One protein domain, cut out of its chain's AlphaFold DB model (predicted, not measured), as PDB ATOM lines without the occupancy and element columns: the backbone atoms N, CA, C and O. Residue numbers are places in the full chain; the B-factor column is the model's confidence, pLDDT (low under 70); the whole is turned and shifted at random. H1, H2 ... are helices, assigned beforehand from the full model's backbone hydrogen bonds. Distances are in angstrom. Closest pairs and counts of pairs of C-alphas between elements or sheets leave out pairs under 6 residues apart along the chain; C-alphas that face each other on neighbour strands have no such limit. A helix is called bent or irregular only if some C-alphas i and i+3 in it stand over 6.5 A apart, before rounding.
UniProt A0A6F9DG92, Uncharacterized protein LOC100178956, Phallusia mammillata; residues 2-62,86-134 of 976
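What this domain is: This is residues 2 to 62 and 86 to 134 of the 976 residues of the protein "Uncharacterized protein LOC100178956" of Phallusia mammillata (UniProt A0A6F9DG92). Two antiparallel helix pairs, H2 beside H6 and H3 beside H5, are packed crosswise into a body of four helices, from which H4 runs out as an arm; residues 52 to 62, of which 52 to 61 belong to H4, stick out. The short H1 sits near the last residues of H3 and H6. The printed part has 110 residues with six named helices, H1 to H6 in order, and no named strand: the class is all helix. The whole is compact, with a radius of gyration of the C-alphas of 14.9 A, and flat, spanning 43 by 41 by 20 A.

Where its parts are: H1 is residues 3 to 6, beginning with C-alpha 3 at (-20.837, -46.365, -54.896). H2, residues 9 to 25, is 24.5 A long. H3, residues 30 to 42, is 17.3 A long; it is neither bent nor irregular, but only just: C-alphas 32 and 35 are 6.1 A apart. H4, residues 44 to 61, covers 26.2 A and ends with C-alpha 61 at (8.795, -57.264, -44.483). H5, residues 86 to 102, is 24.5 A long. H6, residues 113 to 134, is the longest helix at 31.9 A and ends with C-alpha 134 at (-31.489, -43.626, -51.342).

How they stand to each other: H3 and H5 are the hub, touching three helices each. They touch each other at a shallow tilt of 13 degrees, opposite ways, the closest C-alphas being those of Val 37 and Ala 95, 5.4 A apart. H2 touches H3 at a steep tilt of 49 degrees, opposite ways, closest at the C-alphas of Ala 20 and Ala 30, 4.7 A. H6 touches H5 at a steep tilt of 49 degrees, opposite ways, closest at the C-alphas of Ile 96 and Lys 117, 6.2 A. H2 and H6 touch at a shallow tilt of 16 degrees, opposite ways, closest at the C-alphas of Asn 11 and Val 130, 6.9 A. The helix packing is part aligned, part crossed, with shallow tilts in 2 of 5 pairs. H3 and H6 are near each other; H2 and H5 are apart. H4 and H3 only just touch, with 3 pairs of C-alphas within 8 A, and only at the corner by their link: H4 touches H3 with residues 46 to 47 alone and H3 touches H4 with residues 39 to 40 alone, the closest C-alphas being those of Ile 40 and His 46, 5.9 A apart. Residue 47 of H4 only just touches H5, also with 3 pairs, about perpendicular at 89 degrees; the closest C-alphas are those of Thr 47 and Lys 91, 7.0 A. H1 is close to but not clearly touching H3, with the C-alphas of Lys 4 and Leu 42 5.8 A apart. Every O i to N i+4 pair is within hydrogen-bond range in H2, H5 and H6, against 7 of 9 in H3 and 13 of 14 in H4; H1 is too short for such a pair.

The domain as a whole: The C-alphas farthest apart, those of Ala 10 and Lys 62, are 46.1 A apart. Without residues 52 to 62, which stand free, the body spans 41 by 29 by 20 A. Residues 63 to 85 are not printed, and C-alphas 62 and 86 are 21.6 A apart across this cut, on the link from H4 to H5. The link from H5 to H6 is short, with 10 residues, and the other links printed whole are tight. The mean pLDDT of the printed part is 86.8; 21 residues are under 70, namely 2 to 5, 46 to 47, 49 to 56, 59 to 62 and 108 to 110.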
ATOM      1  N   ASP A   2     -20.325 -49.303 -58.471       53.25
ATOM      2  CA  ASP A   2     -19.476 -48.206 -58.011       53.25
ATOM      3  C   ASP A   2     -20.370 -47.267 -57.182       53.25
ATOM      4  O   ASP A   2     -21.402 -46.799 -57.652       53.25
ATOM      5  N   PHE A   3     -20.013 -47.050 -55.914       57.00
ATOM      6  CA  PHE A   3     -20.837 -46.365 -54.896       57.00
ATOM      7  C   PHE A   3     -21.260 -44.941 -55.318       57.00
ATOM      8  O   PHE A   3     -22.324 -44.437 -54.958       57.00
ATOM      9  N   LYS A   4     -20.430 -44.331 -56.170       58.09
ATOM     10  CA  LYS A   4     -20.625 -43.038 -56.834       58.09
ATOM     11  C   LYS A   4     -21.800 -43.005 -57.824       58.09
ATOM     12  O   LYS A   4     -22.297 -41.923 -58.105       58.09
ATOM     13  N   GLU A   5     -22.258 -44.150 -58.343       65.69
ATOM     14  CA  GLU A   5     -23.423 -44.230 -59.245       65.69
ATOM     15  C   GLU A   5     -24.765 -44.268 -58.492       65.69
ATOM     16  O   GLU A   5     -25.797 -43.920 -59.060       65.69
ATOM     17  N   THR A   6     -24.776 -44.699 -57.224       76.38
ATOM     18  CA  THR A   6     -26.006 -44.858 -56.422       76.38
ATOM     19  C   THR A   6     -26.347 -43.641 -55.563       76.38
ATOM     20  O   THR A   6     -27.507 -43.444 -55.200       76.38
ATOM     21  N   MET A   7     -25.355 -42.819 -55.220       85.19
ATOM     22  CA  MET A   7     -25.554 -41.618 -54.410       85.19
ATOM     23  C   MET A   7     -25.934 -40.438 -55.313       85.19
ATOM     24  O   MET A   7     -25.229 -40.134 -56.272       85.19
ATOM     25  N   SER A   8     -27.058 -39.768 -55.035       92.00
ATOM     26  CA  SER A   8     -27.496 -38.642 -55.872       92.00
ATOM     27  C   SER A   8     -26.493 -37.481 -55.809       92.00
ATOM     28  O   SER A   8     -25.863 -37.241 -54.778       92.00
ATOM     29  N   GLN A   9     -26.368 -36.703 -56.886       91.19
ATOM     30  CA  GLN A   9     -25.442 -35.565 -56.909       91.19
ATOM     31  C   GLN A   9     -25.790 -34.502 -55.846       91.19
ATOM     32  O   GLN A   9     -24.891 -33.903 -55.265       91.19
ATOM     33  N   ALA A  10     -27.077 -34.336 -55.518       92.50
ATOM     34  CA  ALA A  10     -27.532 -33.476 -54.421       92.50
ATOM     35  C   ALA A  10     -27.110 -34.005 -53.035       92.50
ATOM     36  O   ALA A  10     -26.749 -33.228 -52.154       92.50
ATOM     37  N   ASN A  11     -27.109 -35.329 -52.849       93.88
ATOM     38  CA  ASN A  11     -26.641 -35.972 -51.624       93.88
ATOM     39  C   ASN A  11     -25.124 -35.791 -51.438       93.88
ATOM     40  O   ASN A  11     -24.676 -35.496 -50.333       93.88
ATOM     41  N   ILE A  12     -24.346 -35.926 -52.519       93.44
ATOM     42  CA  ILE A  12     -22.894 -35.683 -52.506       93.44
ATOM     43  C   ILE A  12     -22.606 -34.207 -52.198       93.44
ATOM     44  O   ILE A  12     -21.795 -33.932 -51.320       93.44
ATOM     45  N   ALA A  13     -23.317 -33.268 -52.833       95.31
ATOM     46  CA  ALA A  13     -23.170 -31.836 -52.563       95.31
ATOM     47  C   ALA A  13     -23.480 -31.480 -51.094       95.31
ATOM     48  O   ALA A  13     -22.720 -30.751 -50.467       95.31
ATOM     49  N   SER A  14     -24.540 -32.053 -50.514       95.88
ATOM     50  CA  SER A  14     -24.879 -31.870 -49.092       95.88
ATOM     51  C   SER A  14     -23.763 -32.355 -48.151       95.88
ATOM     52  O   SER A  14     -23.400 -31.661 -47.200       95.88
ATOM     53  N   LEU A  15     -23.159 -33.514 -48.448       96.62
ATOM     54  CA  LEU A  15     -22.001 -34.023 -47.702       96.62
ATOM     55  C   LEU A  15     -20.751 -33.153 -47.889       96.62
ATOM     56  O   LEU A  15     -20.022 -32.958 -46.921       96.62
ATOM     57  N   GLN A  16     -20.517 -32.614 -49.091       96.44
ATOM     58  CA  GLN A  16     -19.420 -31.680 -49.369       96.44
ATOM     59  C   GLN A  16     -19.558 -30.394 -48.551       96.44
ATOM     60  O   GLN A  16     -18.621 -30.033 -47.848       96.44
ATOM     61  N   THR A  17     -20.722 -29.738 -48.581       97.19
ATOM     62  CA  THR A  17     -20.958 -28.495 -47.827       97.19
ATOM     63  C   THR A  17     -20.863 -28.709 -46.318       97.19
ATOM     64  O   THR A  17     -20.277 -27.884 -45.622       97.19
ATOM     65  N   TRP A  18     -21.388 -29.824 -45.797       97.94
ATOM     66  CA  TRP A  18     -21.249 -30.130 -44.374       97.94
ATOM     67  C   TRP A  18     -19.791 -30.395 -43.979       97.94
ATOM     68  O   TRP A  18     -19.304 -29.793 -43.027       97.94
ATOM     69  N   LEU A  19     -19.081 -31.253 -44.719       97.88
ATOM     70  CA  LEU A  19     -17.687 -31.566 -44.409       97.88
ATOM     71  C   LEU A  19     -16.783 -30.331 -44.551       97.88
ATOM     72  O   LEU A  19     -15.831 -30.205 -43.790       97.88
ATOM     73  N   ALA A  20     -17.095 -29.408 -45.469       97.62
ATOM     74  CA  ALA A  20     -16.393 -28.130 -45.585       97.62
ATOM     75  C   ALA A  20     -16.522 -27.309 -44.298       97.62
ATOM     76  O   ALA A  20     -15.515 -26.937 -43.705       97.62
ATOM     77  N   SER A  21     -17.756 -27.117 -43.822       97.62
ATOM     78  CA  SER A  21     -18.043 -26.345 -42.610       97.62
ATOM     79  C   SER A  21     -17.388 -26.929 -41.353       97.62
ATOM     80  O   SER A  21     -16.953 -26.169 -40.491       97.62
ATOM     81  N   GLU A  22     -17.305 -28.255 -41.229       97.25
ATOM     82  CA  GLU A  22     -16.625 -28.896 -40.094       97.25
ATOM     83  C   GLU A  22     -15.094 -28.775 -40.201       97.25
ATOM     84  O   GLU A  22     -14.419 -28.572 -39.194       97.25
ATOM     85  N   LEU A  23     -14.520 -28.868 -41.407       96.25
ATOM     86  CA  LEU A  23     -13.079 -28.681 -41.606       96.25
ATOM     87  C   LEU A  23     -12.654 -27.223 -41.369       96.25
ATOM     88  O   LEU A  23     -11.638 -27.002 -40.713       96.25
ATOM     89  N   GLU A  24     -13.466 -26.248 -41.787       95.62
ATOM     90  CA  GLU A  24     -13.280 -24.824 -41.464       95.62
ATOM     91  C   GLU A  24     -13.335 -24.562 -39.953       95.62
ATOM     92  O   GLU A  24     -12.469 -23.865 -39.423       95.62
ATOM     93  N   LEU A  25     -14.285 -25.175 -39.230       94.56
ATOM     94  CA  LEU A  25     -14.357 -25.104 -37.761       94.56
ATOM     95  C   LEU A  25     -13.076 -25.638 -37.096       94.56
ATOM     96  O   LEU A  25     -12.648 -25.140 -36.054       94.56
ATOM     97  N   HIS A  26     -12.444 -26.627 -37.724       92.44
ATOM     98  CA  HIS A  26     -11.163 -27.191 -37.318       92.44
ATOM     99  C   HIS A  26      -9.935 -26.456 -37.893       92.44
ATOM    100  O   HIS A  26      -8.819 -26.892 -37.642       92.44
ATOM    101  N   LYS A  27     -10.087 -25.338 -38.617       93.38
ATOM    102  CA  LYS A  27      -8.987 -24.614 -39.295       93.38
ATOM    103  C   LYS A  27      -8.188 -25.467 -40.305       93.38
ATOM    104  O   LYS A  27      -7.033 -25.164 -40.589       93.38
ATOM    105  N   ILE A  28      -8.788 -26.523 -40.853       94.31
ATOM    106  CA  ILE A  28      -8.216 -27.328 -41.943       94.31
ATOM    107  C   ILE A  28      -8.724 -26.759 -43.275       94.31
ATOM    108  O   ILE A  28      -9.889 -26.379 -43.369       94.31
ATOM    109  N   ASP A  29      -7.886 -26.733 -44.320       95.12
ATOM    110  CA  ASP A  29      -8.304 -26.304 -45.665       95.12
ATOM    111  C   ASP A  29      -9.443 -27.195 -46.197       95.12
ATOM    112  O   ASP A  29      -9.247 -28.316 -46.686       95.12
ATOM    113  N   ALA A  30     -10.665 -26.680 -46.100       95.44
ATOM    114  CA  ALA A  30     -11.862 -27.374 -46.535       95.44
ATOM    115  C   ALA A  30     -11.879 -27.639 -48.046       95.44
ATOM    116  O   ALA A  30     -12.385 -28.679 -48.469       95.44
ATOM    117  N   VAL A  31     -11.319 -26.755 -48.874       92.06
ATOM    118  CA  VAL A  31     -11.363 -26.892 -50.338       92.06
ATOM    119  C   VAL A  31     -10.543 -28.101 -50.780       92.06
ATOM    120  O   VAL A  31     -11.004 -28.900 -51.597       92.06
ATOM    121  N   ILE A  32      -9.355 -28.280 -50.199       93.81
ATOM    122  CA  ILE A  32      -8.472 -29.407 -50.513       93.81
ATOM    123  C   ILE A  32      -8.992 -30.700 -49.867       93.81
ATOM    124  O   ILE A  32      -9.154 -31.726 -50.540       93.81
ATOM    125  N   PHE A  33      -9.283 -30.678 -48.564       96.50
ATOM    126  CA  PHE A  33      -9.490 -31.917 -47.812       96.50
ATOM    127  C   PHE A  33     -10.907 -32.495 -47.903       96.50
ATOM    128  O   PHE A  33     -11.044 -33.718 -47.814       96.50
ATOM    129  N   THR A  34     -11.950 -31.699 -48.187       97.06
ATOM    130  CA  THR A  34     -13.300 -32.255 -48.441       97.06
ATOM    131  C   THR A  34     -13.300 -33.236 -49.605       97.06
ATOM    132  O   THR A  34     -13.834 -34.341 -49.490       97.06
ATOM    133  N   HIS A  35     -12.682 -32.847 -50.721       94.06
ATOM    134  CA  HIS A  35     -12.614 -33.663 -51.922       94.06
ATOM    135  C   HIS A  35     -11.824 -34.948 -51.675       94.06
ATOM    136  O   HIS A  35     -12.327 -36.021 -51.999       94.06
ATOM    137  N   HIS A  36     -10.646 -34.873 -51.050       95.06
ATOM    138  CA  HIS A  36      -9.841 -36.062 -50.758       95.06
ATOM    139  C   HIS A  36     -10.527 -37.029 -49.786       95.06
ATOM    140  O   HIS A  36     -10.583 -38.229 -50.058       95.06
ATOM    141  N   VAL A  37     -11.093 -36.530 -48.684       96.69
ATOM    142  CA  VAL A  37     -11.774 -37.378 -47.696       96.69
ATOM    143  C   VAL A  37     -13.014 -38.042 -48.300       96.69
ATOM    144  O   VAL A  37     -13.204 -39.246 -48.132       96.69
ATOM    145  N   LEU A  38     -13.836 -37.310 -49.059       95.81
ATOM    146  CA  LEU A  38     -14.997 -37.910 -49.725       95.81
ATOM    147  C   LEU A  38     -14.597 -38.892 -50.827       95.81
ATOM    148  O   LEU A  38     -15.277 -39.901 -50.994       95.81
ATOM    149  N   ASP A  39     -13.497 -38.665 -51.548       95.06
ATOM    150  CA  ASP A  39     -13.036 -39.608 -52.568       95.06
ATOM    151  C   ASP A  39     -12.566 -40.938 -51.945       95.06
ATOM    152  O   ASP A  39     -12.915 -41.995 -52.468       95.06
ATOM    153  N   ILE A  40     -11.917 -40.919 -50.767       95.38
ATOM    154  CA  ILE A  40     -11.580 -42.132 -49.984       95.38
ATOM    155  C   ILE A  40     -12.836 -42.958 -49.645       95.38
ATOM    156  O   ILE A  40     -12.815 -44.190 -49.723       95.38
ATOM    157  N   PHE A  41     -13.947 -42.305 -49.282       94.44
ATOM    158  CA  PHE A  41     -15.190 -43.009 -48.950       94.44
ATOM    159  C   PHE A  41     -15.981 -43.469 -50.184       94.44
ATOM    160  O   PHE A  41     -16.462 -44.606 -50.210       94.44
ATOM    161  N   LEU A  42     -16.109 -42.612 -51.201       92.75
ATOM    162  CA  LEU A  42     -16.978 -42.824 -52.363       92.75
ATOM    163  C   LEU A  42     -16.318 -43.644 -53.487       92.75
ATOM    164  O   LEU A  42     -17.020 -44.370 -54.196       92.75
ATOM    165  N   ASN A  43     -14.992 -43.581 -53.653       90.06
ATOM    166  CA  ASN A  43     -14.268 -44.398 -54.628       90.06
ATOM    167  C   ASN A  43     -13.690 -45.653 -53.951       90.06
ATOM    168  O   ASN A  43     -12.572 -45.655 -53.441       90.06
ATOM    169  N   SER A  44     -14.408 -46.777 -54.043       75.69
ATOM    170  CA  SER A  44     -13.946 -48.114 -53.607       75.69
ATOM    171  C   SER A  44     -12.551 -48.504 -54.122       75.69
ATOM    172  O   SER A  44     -11.789 -49.175 -53.428       75.69
ATOM    173  N   ARG A  45     -12.182 -48.029 -55.316       74.25
ATOM    174  CA  ARG A  45     -10.872 -48.290 -55.934       74.25
ATOM    175  C   ARG A  45      -9.705 -47.683 -55.156       74.25
ATOM    176  O   ARG A  45      -8.601 -48.210 -55.229       74.25
ATOM    177  N   HIS A  46      -9.942 -46.606 -54.402       68.12
ATOM    178  CA  HIS A  46      -8.876 -45.927 -53.670       68.12
ATOM    179  C   HIS A  46      -8.331 -46.806 -52.535       68.12
ATOM    180  O   HIS A  46      -7.121 -46.839 -52.311       68.12
ATOM    181  N   THR A  47      -9.207 -47.585 -51.889       69.00
ATOM    182  CA  THR A  47      -8.816 -48.648 -50.958       69.00
ATOM    183  C   THR A  47      -8.195 -49.852 -51.654       69.00
ATOM    184  O   THR A  47      -7.209 -50.370 -51.142       69.00
ATOM    185  N   ASP A  48      -8.711 -50.298 -52.806       71.19
ATOM    186  CA  ASP A  48      -8.185 -51.487 -53.501       71.19
ATOM    187  C   ASP A  48      -6.690 -51.355 -53.853       71.19
ATOM    188  O   ASP A  48      -5.912 -52.282 -53.609       71.19
ATOM    189  N   ASP A  49      -6.266 -50.200 -54.376       69.12
ATOM    190  CA  ASP A  49      -4.870 -49.974 -54.777       69.12
ATOM    191  C   ASP A  49      -3.924 -49.827 -53.564       69.12
ATOM    192  O   ASP A  49      -2.828 -50.399 -53.559       69.12
ATOM    193  N   LEU A  50      -4.351 -49.147 -52.491       66.94
ATOM    194  CA  LEU A  50      -3.577 -49.067 -51.242       66.94
ATOM    195  C   LEU A  50      -3.535 -50.407 -50.487       66.94
ATOM    196  O   LEU A  50      -2.490 -50.764 -49.945       66.94
ATOM    197  N   HIS A  51      -4.610 -51.201 -50.521       66.44
ATOM    198  CA  HIS A  51      -4.613 -52.579 -50.022       66.44
ATOM    199  C   HIS A  51      -3.605 -53.460 -50.761       66.44
ATOM    200  O   HIS A  51      -3.010 -54.345 -50.143       66.44
ATOM    201  N   LEU A  52      -3.415 -53.264 -52.072       61.66
ATOM    202  CA  LEU A  52      -2.359 -53.952 -52.813       61.66
ATOM    203  C   LEU A  52      -0.977 -53.547 -52.282       61.66
ATOM    204  O   LEU A  52      -0.184 -54.434 -51.962       61.66
ATOM    205  N   ALA A  53      -0.719 -52.246 -52.126       65.75
ATOM    206  CA  ALA A  53       0.563 -51.725 -51.647       65.75
ATOM    207  C   ALA A  53       0.910 -52.204 -50.223       65.75
ATOM    208  O   ALA A  53       1.945 -52.842 -50.022       65.75
ATOM    209  N   GLU A  54       0.024 -51.996 -49.244       69.69
ATOM    210  CA  GLU A  54       0.264 -52.376 -47.844       69.69
ATOM    211  C   GLU A  54       0.428 -53.898 -47.685       69.69
ATOM    212  O   GLU A  54       1.276 -54.392 -46.935       69.69
ATOM    213  N   LYS A  55      -0.349 -54.681 -48.442       67.44
ATOM    214  CA  LYS A  55      -0.229 -56.141 -48.452       67.44
ATOM    215  C   LYS A  55       1.084 -56.602 -49.070       67.44
ATOM    216  O   LYS A  55       1.654 -57.579 -48.581       67.44
ATOM    217  N   GLU A  56       1.566 -55.942 -50.119       69.06
ATOM    218  CA  GLU A  56       2.890 -56.212 -50.672       69.06
ATOM    219  C   GLU A  56       3.977 -55.906 -49.632       69.06
ATOM    220  O   GLU A  56       4.754 -56.806 -49.301       69.06
ATOM    221  N   GLU A  57       3.977 -54.719 -49.022       70.50
ATOM    222  CA  GLU A  57       4.950 -54.342 -47.986       70.50
ATOM    223  C   GLU A  57       4.938 -55.293 -46.781       70.50
ATOM    224  O   GLU A  57       5.987 -55.806 -46.384       70.50
ATOM    225  N   SER A  58       3.758 -55.639 -46.253       70.69
ATOM    226  CA  SER A  58       3.614 -56.570 -45.124       70.69
ATOM    227  C   SER A  58       4.136 -57.976 -45.449       70.69
ATOM    228  O   SER A  58       4.707 -58.648 -44.583       70.69
ATOM    229  N   ILE A  59       3.981 -58.441 -46.696       66.56
ATOM    230  CA  ILE A  59       4.503 -59.741 -47.145       66.56
ATOM    231  C   ILE A  59       6.025 -59.685 -47.354       66.56
ATOM    232  O   ILE A  59       6.718 -60.643 -46.999       66.56
ATOM    233  N   PHE A  60       6.566 -58.585 -47.885       65.06
ATOM    234  CA  PHE A  60       8.009 -58.434 -48.086       65.06
ATOM    235  C   PHE A  60       8.776 -58.206 -46.773       65.06
ATOM    236  O   PHE A  60       9.861 -58.767 -46.613       65.06
ATOM    237  N   ALA A  61       8.200 -57.489 -45.803       68.38
ATOM    238  CA  ALA A  61       8.795 -57.264 -44.483       68.38
ATOM    239  C   ALA A  61       8.890 -58.548 -43.634       68.38
ATOM    240  O   ALA A  61       9.865 -58.748 -42.909       68.38
ATOM    241  N   LYS A  62       7.910 -59.457 -43.744       68.94
ATOM    242  CA  LYS A  62       7.832 -60.694 -42.937       68.94
ATOM    243  C   LYS A  62       8.680 -61.861 -43.469       68.94
ATOM    244  O   LYS A  62       8.671 -62.937 -42.872       68.94
ATOM    245  N   ASP A  86     -14.202 -54.260 -42.449       89.81
ATOM    246  CA  ASP A  86     -12.752 -54.048 -42.527       89.81
ATOM    247  C   ASP A  86     -12.419 -52.948 -43.557       89.81
ATOM    248  O   ASP A  86     -11.592 -52.078 -43.288       89.81
ATOM    249  N   GLU A  87     -13.113 -52.929 -44.706       90.44
ATOM    250  CA  GLU A  87     -12.974 -51.883 -45.739       90.44
ATOM    251  C   GLU A  87     -13.357 -50.500 -45.192       90.44
ATOM    252  O   GLU A  87     -12.601 -49.539 -45.342       90.44
ATOM    253  N   LEU A  88     -14.498 -50.395 -44.501       92.50
ATOM    254  CA  LEU A  88     -14.926 -49.144 -43.869       92.50
ATOM    255  C   LEU A  88     -13.943 -48.684 -42.780       92.50
ATOM    256  O   LEU A  88     -13.677 -47.489 -42.661       92.50
ATOM    257  N   SER A  89     -13.390 -49.620 -42.006       93.56
ATOM    258  CA  SER A  89     -12.413 -49.315 -40.952       93.56
ATOM    259  C   SER A  89     -11.113 -48.758 -41.534       93.56
ATOM    260  O   SER A  89     -10.604 -47.764 -41.019       93.56
ATOM    261  N   LEU A  90     -10.620 -49.308 -42.651       93.56
ATOM    262  CA  LEU A  90      -9.443 -48.748 -43.318       93.56
ATOM    263  C   LEU A  90      -9.731 -47.380 -43.954       93.56
ATOM    264  O   LEU A  90      -8.896 -46.484 -43.858       93.56
ATOM    265  N   LYS A  91     -10.917 -47.173 -44.548       95.44
ATOM    266  CA  LYS A  91     -11.322 -45.851 -45.072       95.44
ATOM    267  C   LYS A  91     -11.340 -44.788 -43.979       95.44
ATOM    268  O   LYS A  91     -10.818 -43.698 -44.199       95.44
ATOM    269  N   LYS A  92     -11.864 -45.122 -42.791       96.50
ATOM    270  CA  LYS A  92     -11.764 -44.262 -41.602       96.50
ATOM    271  C   LYS A  92     -10.308 -43.934 -41.280       96.50
ATOM    272  O   LYS A  92      -9.969 -42.761 -41.181       96.50
ATOM    273  N   GLU A  93      -9.446 -44.942 -41.152       95.94
ATOM    274  CA  GLU A  93      -8.039 -44.744 -40.787       95.94
ATOM    275  C   GLU A  93      -7.271 -43.894 -41.816       95.94
ATOM    276  O   GLU A  93      -6.497 -43.016 -41.440       95.94
ATOM    277  N   MET A  94      -7.518 -44.095 -43.115       95.25
ATOM    278  CA  MET A  94      -6.922 -43.286 -44.183       95.25
ATOM    279  C   MET A  94      -7.433 -41.847 -44.182       95.25
ATOM    280  O   MET A  94      -6.633 -40.931 -44.345       95.25
ATOM    281  N   ALA A  95      -8.730 -41.628 -43.959       97.00
ATOM    282  CA  ALA A  95      -9.286 -40.284 -43.838       97.00
ATOM    283  C   ALA A  95      -8.740 -39.550 -42.598       97.00
ATOM    284  O   ALA A  95      -8.366 -38.385 -42.702       97.00
ATOM    285  N   ILE A  96      -8.604 -40.245 -41.461       96.62
ATOM    286  CA  ILE A  96      -7.969 -39.715 -40.244       96.62
ATOM    287  C   ILE A  96      -6.506 -39.342 -40.520       96.62
ATOM    288  O   ILE A  96      -6.106 -38.225 -40.221       96.62
ATOM    289  N   LYS A  97      -5.717 -40.229 -41.145       95.88
ATOM    290  CA  LYS A  97      -4.316 -39.952 -41.521       95.88
ATOM    291  C   LYS A  97      -4.184 -38.783 -42.502       95.88
ATOM    292  O   LYS A  97      -3.267 -37.982 -42.360       95.88
ATOM    293  N   CYS A  98      -5.099 -38.676 -43.465       95.81
ATOM    294  CA  CYS A  98      -5.163 -37.569 -44.419       95.81
ATOM    295  C   CYS A  98      -5.369 -36.231 -43.690       95.81
ATOM    296  O   CYS A  98      -4.568 -35.314 -43.855       95.81
ATOM    297  N   LEU A  99      -6.368 -36.153 -42.804       95.88
ATOM    298  CA  LEU A  99      -6.640 -34.947 -42.020       95.88
ATOM    299  C   LEU A  99      -5.533 -34.637 -41.003       95.88
ATOM    300  O   LEU A  99      -5.112 -33.493 -40.922       95.88
ATOM    301  N   LEU A 100      -4.982 -35.630 -40.302       94.50
ATOM    302  CA  LEU A 100      -3.835 -35.432 -39.401       94.50
ATOM    303  C   LEU A 100      -2.582 -34.918 -40.123       94.50
ATOM    304  O   LEU A 100      -1.778 -34.222 -39.517       94.50
ATOM    305  N   SER A 101      -2.409 -35.233 -41.411       94.00
ATOM    306  CA  SER A 101      -1.328 -34.658 -42.224       94.00
ATOM    307  C   SER A 101      -1.594 -33.220 -42.690       94.00
ATOM    308  O   SER A 101      -0.662 -32.555 -43.132       94.00
ATOM    309  N   ALA A 102      -2.847 -32.761 -42.592       92.81
ATOM    310  CA  ALA A 102      -3.288 -31.405 -42.913       92.81
ATOM    311  C   ALA A 102      -3.226 -30.450 -41.716       92.81
ATOM    312  O   ALA A 102      -3.183 -29.238 -41.902       92.81
ATOM    313  N   VAL A 103      -3.276 -30.987 -40.493       92.62
ATOM    314  CA  VAL A 103      -3.171 -30.185 -39.276       92.62
ATOM    315  C   VAL A 103      -1.741 -29.695 -39.129       92.62
ATOM    316  O   VAL A 103      -0.825 -30.476 -38.861       92.62
ATOM    317  N   ASP A 104      -1.559 -28.385 -39.274       85.88
ATOM    318  CA  ASP A 104      -0.303 -27.734 -38.934       85.88
ATOM    319  C   ASP A 104       0.035 -28.006 -37.469       85.88
ATOM    320  O   ASP A 104      -0.673 -27.575 -36.558       85.88
ATOM    321  N   LYS A 105       1.167 -28.680 -37.254       79.38
ATOM    322  CA  LYS A 105       1.698 -29.043 -35.930       79.38
ATOM    323  C   LYS A 105       1.985 -27.844 -35.023       79.38
ATOM    324  O   LYS A 105       2.243 -28.044 -33.850       79.38
ATOM    325  N   ASN A 106       1.962 -26.636 -35.581       77.81
ATOM    326  CA  ASN A 106       2.202 -25.378 -34.882       77.81
ATOM    327  C   ASN A 106       0.907 -24.787 -34.280       77.81
ATOM    328  O   ASN A 106       0.959 -23.763 -33.608       77.81
ATOM    329  N   ASN A 107      -0.265 -25.380 -34.549       75.06
ATOM    330  CA  ASN A 107      -1.528 -25.015 -33.900       75.06
ATOM    331  C   ASN A 107      -1.697 -25.823 -32.598       75.06
ATOM    332  O   ASN A 107      -2.547 -26.712 -32.528       75.06
ATOM    333  N   ASP A 108      -0.886 -25.508 -31.584       65.19
ATOM    334  CA  ASP A 108      -0.713 -26.315 -30.361       65.19
ATOM    335  C   ASP A 108      -1.999 -26.590 -29.541       65.19
ATOM    336  O   ASP A 108      -2.048 -27.564 -28.791       65.19
ATOM    337  N   ASP A 109      -3.058 -25.776 -29.667       63.19
ATOM    338  CA  ASP A 109      -4.087 -25.681 -28.611       63.19
ATOM    339  C   ASP A 109      -5.394 -26.494 -28.765       63.19
ATOM    340  O   ASP A 109      -6.084 -26.686 -27.762       63.19
ATOM    341  N   VAL A 110      -5.837 -26.918 -29.964       61.06
ATOM    342  CA  VAL A 110      -7.267 -27.335 -30.127       61.06
ATOM    343  C   VAL A 110      -7.523 -28.623 -30.922       61.06
ATOM    344  O   VAL A 110      -8.559 -29.267 -30.725       61.06
ATOM    345  N   LEU A 111      -6.615 -29.060 -31.799       72.56
ATOM    346  CA  LEU A 111      -6.869 -30.201 -32.688       72.56
ATOM    347  C   LEU A 111      -6.316 -31.530 -32.160       72.56
ATOM    348  O   LEU A 111      -5.405 -32.136 -32.715       72.56
ATOM    349  N   ASN A 112      -6.948 -32.025 -31.098       87.19
ATOM    350  CA  ASN A 112      -6.732 -33.392 -30.629       87.19
ATOM    351  C   ASN A 112      -7.098 -34.416 -31.722       87.19
ATOM    352  O   ASN A 112      -8.173 -34.314 -32.321       87.19
ATOM    353  N   ASP A 113      -6.296 -35.478 -31.878       93.19
ATOM    354  CA  ASP A 113      -6.588 -36.662 -32.713       93.19
ATOM    355  C   ASP A 113      -8.041 -37.154 -32.577       93.19
ATOM    356  O   ASP A 113      -8.661 -37.629 -33.530       93.19
ATOM    357  N   GLU A 114      -8.587 -37.056 -31.365       94.31
ATOM    358  CA  GLU A 114      -9.936 -37.493 -31.020       94.31
ATOM    359  C   GLU A 114     -11.038 -36.653 -31.686       94.31
ATOM    360  O   GLU A 114     -12.081 -37.193 -32.057       94.31
ATOM    361  N   ALA A 115     -10.801 -35.357 -31.916       94.44
ATOM    362  CA  ALA A 115     -11.723 -34.497 -32.656       94.44
ATOM    363  C   ALA A 115     -11.815 -34.931 -34.128       94.44
ATOM    364  O   ALA A 115     -12.915 -35.095 -34.658       94.44
ATOM    365  N   ILE A 116     -10.673 -35.229 -34.756       95.88
ATOM    366  CA  ILE A 116     -10.606 -35.704 -36.146       95.88
ATOM    367  C   ILE A 116     -11.231 -37.096 -36.286       95.88
ATOM    368  O   ILE A 116     -11.996 -37.335 -37.222       95.88
ATOM    369  N   LYS A 117     -10.974 -38.012 -35.341       96.50
ATOM    370  CA  LYS A 117     -11.666 -39.311 -35.300       96.50
ATOM    371  C   LYS A 117     -13.178 -39.108 -35.257       96.50
ATOM    372  O   LYS A 117     -13.874 -39.637 -36.121       96.50
ATOM    373  N   LYS A 118     -13.675 -38.293 -34.318       97.06
ATOM    374  CA  LYS A 118     -15.105 -37.997 -34.154       97.06
ATOM    375  C   LYS A 118     -15.724 -37.373 -35.412       97.06
ATOM    376  O   LYS A 118     -16.815 -37.783 -35.806       97.06
ATOM    377  N   LEU A 119     -15.020 -36.464 -36.091       97.38
ATOM    378  CA  LEU A 119     -15.431 -35.915 -37.388       97.38
ATOM    379  C   LEU A 119     -15.606 -37.018 -38.446       97.38
ATOM    380  O   LEU A 119     -16.641 -37.095 -39.111       97.38
ATOM    381  N   ILE A 120     -14.626 -37.913 -38.576       97.81
ATOM    382  CA  ILE A 120     -14.677 -39.025 -39.535       97.81
ATOM    383  C   ILE A 120     -15.756 -40.060 -39.167       97.81
ATOM    384  O   ILE A 120     -16.391 -40.636 -40.056       97.81
ATOM    385  N   GLU A 121     -16.046 -40.271 -37.881       97.56
ATOM    386  CA  GLU A 121     -17.171 -41.109 -37.438       97.56
ATOM    387  C   GLU A 121     -18.538 -40.483 -37.754       97.56
ATOM    388  O   GLU A 121     -19.437 -41.182 -38.239       97.56
ATOM    389  N   ASN A 122     -18.679 -39.168 -37.560       97.69
ATOM    390  CA  ASN A 122     -19.864 -38.406 -37.955       97.69
ATOM    391  C   ASN A 122     -20.079 -38.470 -39.477       97.69
ATOM    392  O   ASN A 122     -21.195 -38.729 -39.931       97.69
ATOM    393  N   LEU A 123     -19.010 -38.323 -40.270       97.31
ATOM    394  CA  LEU A 123     -19.058 -38.457 -41.729       97.31
ATOM    395  C   LEU A 123     -19.521 -39.857 -42.156       97.31
ATOM    396  O   LEU A 123     -20.411 -39.978 -42.996       97.31
ATOM    397  N   CYS A 124     -18.971 -40.916 -41.553       96.69
ATOM    398  CA  CYS A 124     -19.402 -42.291 -41.826       96.69
ATOM    399  C   CYS A 124     -20.887 -42.505 -41.506       96.69
ATOM    400  O   CYS A 124     -21.591 -43.180 -42.258       96.69
ATOM    401  N   SER A 125     -21.365 -41.928 -40.401       96.69
ATOM    402  CA  SER A 125     -22.766 -42.023 -39.979       96.69
ATOM    403  C   SER A 125     -23.688 -41.340 -40.992       96.69
ATOM    404  O   SER A 125     -24.599 -41.984 -41.513       96.69
ATOM    405  N   ARG A 126     -23.364 -40.104 -41.399       96.12
ATOM    406  CA  ARG A 126     -24.101 -39.362 -42.435       96.12
ATOM    407  C   ARG A 126     -24.088 -40.057 -43.797       96.12
ATOM    408  O   ARG A 126     -25.123 -40.129 -44.450       96.12
ATOM    409  N   ILE A 127     -22.954 -40.614 -44.233       95.56
ATOM    410  CA  ILE A 127     -22.888 -41.394 -45.482       95.56
ATOM    411  C   ILE A 127     -23.852 -42.591 -45.415       95.56
ATOM    412  O   ILE A 127     -24.611 -42.819 -46.357       95.56
ATOM    413  N   ASN A 128     -23.877 -43.319 -44.295       94.00
ATOM    414  CA  ASN A 128     -24.784 -44.453 -44.104       94.00
ATOM    415  C   ASN A 128     -26.264 -44.033 -44.090       94.00
ATOM    416  O   ASN A 128     -27.071 -44.663 -44.770       94.00
ATOM    417  N   GLU A 129     -26.625 -42.956 -43.387       94.12
ATOM    418  CA  GLU A 129     -27.985 -42.389 -43.393       94.12
ATOM    419  C   GLU A 129     -28.449 -42.038 -44.811       94.12
ATOM    420  O   GLU A 129     -29.540 -42.415 -45.243       94.12
ATOM    421  N   VAL A 130     -27.589 -41.360 -45.569       92.19
ATOM    422  CA  VAL A 130     -27.876 -40.920 -46.935       92.19
ATOM    423  C   VAL A 130     -28.034 -42.102 -47.905       92.19
ATOM    424  O   VAL A 130     -28.856 -42.026 -48.822       92.19
ATOM    425  N   ASN A 131     -27.321 -43.210 -47.680       87.31
ATOM    426  CA  ASN A 131     -27.514 -44.456 -48.430       87.31
ATOM    427  C   ASN A 131     -28.834 -45.151 -48.071       87.31
ATOM    428  O   ASN A 131     -29.583 -45.548 -48.959       87.31
ATOM    429  N   ILE A 132     -29.186 -45.234 -46.786       85.69
ATOM    430  CA  ILE A 132     -30.473 -45.806 -46.352       85.69
ATOM    431  C   ILE A 132     -31.647 -45.012 -46.962       85.69
ATOM    432  O   ILE A 132     -32.646 -45.585 -47.402       85.69
ATOM    433  N   LEU A 133     -31.521 -43.684 -47.048       82.62
ATOM    434  CA  LEU A 133     -32.510 -42.818 -47.697       82.62
ATOM    435  C   LEU A 133     -32.584 -43.002 -49.224       82.62
ATOM    436  O   LEU A 133     -33.666 -42.819 -49.793       82.62
ATOM    437  N   SER A 134     -31.482 -43.355 -49.897       82.94
ATOM    438  CA  SER A 134     -31.489 -43.626 -51.342       82.94
ATOM    439  C   SER A 134     -32.113 -44.988 -51.665       82.94
ATOM    440  O   SER A 134     -32.958 -45.065 -52.559       82.94
TER     441      SER A 134